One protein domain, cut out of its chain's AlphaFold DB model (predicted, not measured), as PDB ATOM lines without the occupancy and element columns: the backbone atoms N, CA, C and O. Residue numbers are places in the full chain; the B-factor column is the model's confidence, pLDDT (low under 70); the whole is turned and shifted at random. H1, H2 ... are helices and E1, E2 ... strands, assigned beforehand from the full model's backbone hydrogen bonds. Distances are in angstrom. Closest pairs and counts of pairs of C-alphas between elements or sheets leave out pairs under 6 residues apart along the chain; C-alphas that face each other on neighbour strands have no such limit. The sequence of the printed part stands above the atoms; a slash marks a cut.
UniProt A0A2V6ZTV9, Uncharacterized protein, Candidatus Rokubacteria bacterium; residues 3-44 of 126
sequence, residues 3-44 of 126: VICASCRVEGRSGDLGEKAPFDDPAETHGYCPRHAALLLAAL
ATOM      1  N   VAL A   3      39.283 -31.962 -16.842       96.06
ATOM      2  CA  VAL A   3      39.190 -32.199 -18.287       96.06
ATOM      3  C   VAL A   3      37.923 -31.545 -18.822       96.06
ATOM      4  O   VAL A   3      36.819 -31.872 -18.400       96.06
ATOM      5  N   ILE A   4      38.071 -30.643 -19.789       96.69
ATOM      6  CA  ILE A   4      36.965 -29.904 -20.400       96.69
ATOM      7  C   ILE A   4      36.892 -30.217 -21.896       96.69
ATOM      8  O   ILE A   4      37.893 -30.247 -22.609       96.69
ATOM      9  N   CYS A   5      35.689 -30.423 -22.420       96.75
ATOM     10  CA  CYS A   5      35.462 -30.561 -23.848       96.75
ATOM     11  C   CYS A   5      35.728 -29.226 -24.561       96.75
ATOM     12  O   CYS A   5      34.999 -28.254 -24.343       96.75
ATOM     13  N   ALA A   6      36.718 -29.200 -25.459       96.06
ATOM     14  CA  ALA A   6      37.135 -27.991 -26.171       96.06
ATOM     15  C   ALA A   6      35.973 -27.329 -26.931       96.06
ATOM     16  O   ALA A   6      35.749 -26.128 -26.816       96.06
ATOM     17  N   SER A   7      35.174 -28.122 -27.653       95.69
ATOM     18  CA  SER A   7      34.031 -27.597 -28.408       95.69
ATOM     19  C   SER A   7      32.858 -27.176 -27.523       95.69
ATOM     20  O   SER A   7      32.209 -26.186 -27.832       95.69
ATOM     21  N   CYS A   8      32.579 -27.869 -26.410       96.19
ATOM     22  CA  CYS A   8      31.536 -27.415 -25.479       96.19
ATOM     23  C   CYS A   8      31.882 -26.047 -24.882       96.19
ATOM     24  O   CYS A   8      30.987 -25.221 -24.744       96.19
ATOM     25  N   ARG A   9      33.164 -25.800 -24.583       94.31
ATOM     26  CA  ARG A   9      33.636 -24.507 -24.075       94.31
ATOM     27  C   ARG A   9      33.408 -23.380 -25.081       94.31
ATOM     28  O   ARG A   9      32.917 -22.326 -24.694       94.31
ATOM     29  N   VAL A  10      33.700 -23.617 -26.363       94.75
ATOM     30  CA  VAL A  10      33.401 -22.661 -27.449       94.75
ATOM     31  C   VAL A  10      31.891 -22.412 -27.580       94.75
ATOM     32  O   VAL A  10      31.476 -21.291 -27.843       94.75
ATOM     33  N   GLU A  11      31.059 -23.428 -27.336       96.00
ATOM     34  CA  GLU A  11      29.591 -23.310 -27.308       96.00
ATOM     35  C   GLU A  11      29.028 -22.662 -26.024       96.00
ATOM     36  O   GLU A  11      27.807 -22.588 -25.874       96.00
ATOM     37  N   GLY A  12      29.869 -22.254 -25.066       94.62
ATOM     38  CA  GLY A  12      29.427 -21.703 -23.776       94.62
ATOM     39  C   GLY A  12      28.779 -22.729 -22.833       94.62
ATOM     40  O   GLY A  12      28.095 -22.358 -21.882       94.62
ATOM     41  N   ARG A  13      28.968 -24.029 -23.082       92.56
ATOM     42  CA  ARG A  13      28.501 -25.128 -22.216       92.56
ATOM     43  C   ARG A  13      29.619 -25.551 -21.264       92.56
ATOM     44  O   ARG A  13      30.787 -25.457 -21.626       92.56
ATOM     45  N   SER A  14      29.271 -26.113 -20.098       91.00
ATOM     46  CA  SER A  14      30.264 -26.551 -19.093       91.00
ATOM     47  C   SER A  14      31.347 -27.446 -19.694       91.00
ATOM     48  O   SER A  14      32.531 -27.252 -19.450       91.00
ATOM     49  N   GLY A  15      30.934 -28.419 -20.514       91.50
ATOM     50  CA  GLY A  15      31.851 -29.324 -21.194       91.50
ATOM     51  C   GLY A  15      32.630 -30.235 -20.256       91.50
ATOM     52  O   GLY A  15      33.595 -30.829 -20.713       91.50
ATOM     53  N   ASP A  16      32.235 -30.344 -18.993       94.31
ATOM     54  CA  ASP A  16      32.965 -31.114 -17.991       94.31
ATOM     55  C   ASP A  16      33.053 -32.600 -18.379       94.31
ATOM     56  O   ASP A  16      32.040 -33.232 -18.692       94.31
ATOM     57  N   LEU A  17      34.275 -33.132 -18.407       93.69
ATOM     58  CA  LEU A  17      34.590 -34.534 -18.685       93.69
ATOM     59  C   LEU A  17      35.159 -35.253 -17.449       93.69
ATOM     60  O   LEU A  17      35.578 -36.405 -17.572       93.69
ATOM     61  N   GLY A  18      35.158 -34.604 -16.282       93.06
ATOM     62  CA  GLY A  18      35.729 -35.113 -15.040       93.06
ATOM     63  C   GLY A  18      37.201 -34.747 -14.875       93.06
ATOM     64  O   GLY A  18      37.689 -33.759 -15.424       93.06
ATOM     65  N   GLU A  19      37.922 -35.555 -14.108       93.69
ATOM     66  CA  GLU A  19      39.317 -35.304 -13.753       93.69
ATOM     67  C   GLU A  19      40.240 -36.409 -14.259       93.69
ATOM     68  O   GLU A  19      39.845 -37.566 -14.424       93.69
ATOM     69  N   LYS A  20      41.502 -36.048 -14.481       92.31
ATOM     70  CA  LYS A  20      42.587 -36.997 -14.729       92.31
ATOM     71  C   LYS A  20      43.771 -36.705 -13.816       92.31
ATOM     72  O   LYS A  20      43.986 -35.558 -13.414       92.31
ATOM     73  N   ALA A  21      44.557 -37.746 -13.559       90.31
ATOM     74  CA  ALA A  21      45.781 -37.645 -12.781       90.31
ATOM     75  C   ALA A  21      46.795 -36.664 -13.422       90.31
ATOM     76  O   ALA A  21      46.872 -36.592 -14.657       90.31
ATOM     77  N   PRO A  22      47.603 -35.961 -12.606       93.06
ATOM     78  CA  PRO A  22      47.537 -35.903 -11.139       93.06
ATOM     79  C   PRO A  22      46.269 -35.187 -10.649       93.06
ATOM     80  O   PRO A  22      45.865 -34.185 -11.237       93.06
ATOM     81  N   PHE A  23      45.611 -35.717  -9.613       89.56
ATOM     82  CA  PHE A  23      44.318 -35.197  -9.140       89.56
ATOM     83  C   PHE A  23      44.460 -33.890  -8.350       89.56
ATOM     84  O   PHE A  23      43.596 -33.030  -8.465       89.56
ATOM     85  N   ASP A  24      45.599 -33.686  -7.685       92.00
ATOM     86  CA  ASP A  24      45.889 -32.479  -6.892       92.00
ATOM     87  C   ASP A  24      46.294 -31.260  -7.738       92.00
ATOM     88  O   ASP A  24      46.475 -30.162  -7.220       92.00
ATOM     89  N   ASP A  25      46.450 -31.443  -9.049       91.38
ATOM     90  CA  ASP A  25      46.757 -30.358  -9.975       91.38
ATOM     91  C   ASP A  25      45.454 -29.670 -10.441       91.38
ATOM     92  O   ASP A  25      44.645 -30.315 -11.128       91.38
ATOM     93  N   PRO A  26      45.235 -28.377 -10.123       88.56
ATOM     94  CA  PRO A  26      44.032 -27.647 -10.516       88.56
ATOM     95  C   PRO A  26      44.009 -27.261 -12.004       88.56
ATOM     96  O   PRO A  26      43.013 -26.702 -12.465       88.56
ATOM     97  N   ALA A  27      45.074 -27.530 -12.766       93.69
ATOM     98  CA  ALA A  27      45.143 -27.174 -14.175       93.69
ATOM     99  C   ALA A  27      44.013 -27.811 -15.003       93.69
ATOM    100  O   ALA A  27      43.596 -28.960 -14.797       93.69
ATOM    101  N   GLU A  28      43.549 -27.049 -15.993       93.12
ATOM    102  CA  GLU A  28      42.591 -27.510 -16.989       93.12
ATOM    103  C   GLU A  28      43.308 -28.147 -18.180       93.12
ATOM    104  O   GLU A  28      44.314 -27.651 -18.683       93.12
ATOM    105  N   THR A  29      42.731 -29.231 -18.685       94.88
ATOM    106  CA  THR A  29      43.137 -29.885 -19.929       94.88
ATOM    107  C   THR A  29      41.932 -30.086 -20.831       94.88
ATOM    108  O   THR A  29      40.788 -30.087 -20.370       94.88
ATOM    109  N   HIS A  30      42.172 -30.269 -22.128       94.50
ATOM    110  CA  HIS A  30      41.098 -30.343 -23.114       94.50
ATOM    111  C   HIS A  30      40.936 -31.739 -23.709       94.50
ATOM    112  O   HIS A  30      41.906 -32.440 -23.989       94.50
ATOM    113  N   GLY A  31      39.682 -32.123 -23.937       93.31
ATOM    114  CA  GLY A  31      39.292 -33.332 -24.661       93.31
ATOM    115  C   GLY A  31      38.072 -33.088 -25.549       93.31
ATOM    116  O   GLY A  31      37.668 -31.947 -25.776       93.31
ATOM    117  N   TYR A  32      37.449 -34.164 -26.030       94.06
ATOM    118  CA  TYR A  32      36.175 -34.106 -26.747       94.06
ATOM    119  C   TYR A  32      35.158 -35.043 -26.101       94.06
ATOM    120  O   TYR A  32      35.421 -36.231 -25.922       94.06
ATOM    121  N   CYS A  33      33.970 -34.520 -25.783       92.38
ATOM    122  CA  CYS A  33      32.860 -35.348 -25.320       92.38
ATOM    123  C   CYS A  33      32.399 -36.302 -26.444       92.38
ATOM    124  O   CYS A  33      32.634 -36.010 -27.619       92.38
ATOM    125  N   PRO A  34      31.676 -37.399 -26.144       88.25
ATOM    126  CA  PRO A  34      31.240 -38.358 -27.165       88.25
ATOM    127  C   PRO A  34      30.486 -37.727 -28.347       88.25
ATOM    128  O   PRO A  34      30.657 -38.156 -29.487       88.25
ATOM    129  N   ARG A  35      29.690 -36.678 -28.092       88.69
ATOM    130  CA  ARG A  35      28.986 -35.916 -29.134       88.69
ATOM    131  C   ARG A  35      29.966 -35.206 -30.069       88.69
ATOM    132  O   ARG A  35      29.882 -35.374 -31.280       88.69
ATOM    133  N   HIS A  36      30.887 -34.416 -29.518       92.19
ATOM    134  CA  HIS A  36      31.832 -33.634 -30.321       92.19
ATOM    135  C   HIS A  36      32.905 -34.494 -30.977       92.19
ATOM    136  O   HIS A  36      33.272 -34.220 -32.111       92.19
ATOM    137  N   ALA A  37      33.330 -35.578 -30.328       89.44
ATOM    138  CA  ALA A  37      34.194 -36.574 -30.947       89.44
ATOM    139  C   ALA A  37      33.518 -37.195 -32.181       89.44
ATOM    140  O   ALA A  37      34.141 -37.291 -33.235       89.44
ATOM    141  N   ALA A  38      32.232 -37.558 -32.088       83.38
ATOM    142  CA  ALA A  38      31.486 -38.085 -33.230       83.38
ATOM    143  C   ALA A  38      31.356 -37.061 -34.369       83.38
ATOM    144  O   ALA A  38      31.553 -37.430 -35.524       83.38
ATOM    145  N   LEU A  39      31.077 -35.788 -34.058       84.94
ATOM    146  CA  LEU A  39      31.002 -34.713 -35.055       84.94
ATOM    147  C   LEU A  39      32.348 -34.475 -35.751       84.94
ATOM    148  O   LEU A  39      32.400 -34.451 -36.978       84.94
ATOM    149  N   LEU A  40      33.435 -34.365 -34.980       86.25
ATOM    150  CA  LEU A  40      34.785 -34.175 -35.507       86.25
ATOM    151  C   LEU A  40      35.165 -35.326 -36.445       86.25
ATOM    152  O   LEU A  40      35.533 -35.108 -37.595       86.25
ATOM    153  N   LEU A  41      35.004 -36.562 -35.977       82.75
ATOM    154  CA  LEU A  41      35.319 -37.755 -36.754       82.75
ATOM    155  C   LEU A  41      34.422 -37.910 -37.994       82.75
ATOM    156  O   LEU A  41      34.870 -38.429 -39.015       82.75
ATOM    157  N   ALA A  42      33.166 -37.458 -37.935       79.31
ATOM    158  CA  ALA A  42      32.263 -37.453 -39.083       79.31
ATOM    159  C   ALA A  42      32.620 -36.386 -40.130       79.31
ATOM    160  O   ALA A  42      32.238 -36.556 -41.290       79.31
ATOM    161  N   ALA A  43      33.351 -35.331 -39.760       80.56
ATOM    162  CA  ALA A  43      33.812 -34.285 -40.674       80.56
ATOM    163  C   ALA A  43      35.128 -34.639 -41.395       80.56
ATOM    164  O   ALA A  43      35.384 -34.126 -42.483       80.56
ATOM    165  N   LEU A  44      35.950 -35.534 -40.835       81.25
ATOM    166  CA  LEU A  44      37.246 -35.904 -41.421       81.25
ATOM    167  C   LEU A  44      37.099 -36.632 -42.766       81.25
ATOM    168  O   LEU A  44      36.261 -37.526 -42.884       81.25
TER     169      LEU A  44
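What this domain is: This is residues 3 to 44 of the 126 residues of an uncharacterized protein of Candidatus Rokubacteria bacterium (UniProt A0A2V6ZTV9). Three short strands make a small core, with E2 and E3 beside E1; a free loop, residues 21 to 26, sticks out at one end of the long axis, and helix H2 reaches away at the other. The one-turn helix H1 leads off sideways from the end of E1. The 42 printed residues run E1, H1, E2, E3, H2, and the class is mixed, helices and strands. E1 and E3 form a parallel two-stranded sheet. The whole is only just loose, close to compact, with a radius of gyration of the C-alphas of 11.3 A, and elongated, spanning 36 by 20 by 12 A.

How they stand to each other: Look first at E1, residues 3 to 5, and E3, residues 28 to 31: they are parallel neighbours, their directions 47 degrees apart. Check N 4 and O 29, 2.8 A apart, and N 31 and O 4, 2.9 A, both within hydrogen-bond range. E2, residues 16 to 19, pairs with no named strand, yet the closest C-alphas of E1 and E2, Ile 4 and Asp 16, are 4.8 A apart. H1, residues 6 to 10, and H2, residues 34 to 43, are close but not clearly touching; their closest C-alphas, Ser 7 and His 36, are 6.7 A apart. E2 and H2 are apart. In H1 and H2 every O i to N i+4 pair is within hydrogen-bond range.

Where its parts are: Find C-alpha 3 at (39.190, -32.199, -18.287), where E1 begins; it spans 6.9 A, H1 6.6 A and E2 8.7 A. E3 starts at C-alpha 28, (42.591, -27.510, -16.989), and spans 10.2 A. H2 spans 14.3 A and ends at C-alpha 43, (33.812, -34.285, -40.674).

The domain as a whole: The two C-alphas farthest apart, Asp 24 and Ala 43, are 35.9 A apart. The printed part has no cut, and no link is long. Mean pLDDT of the printed part is 91.4, and no printed residue is under 70.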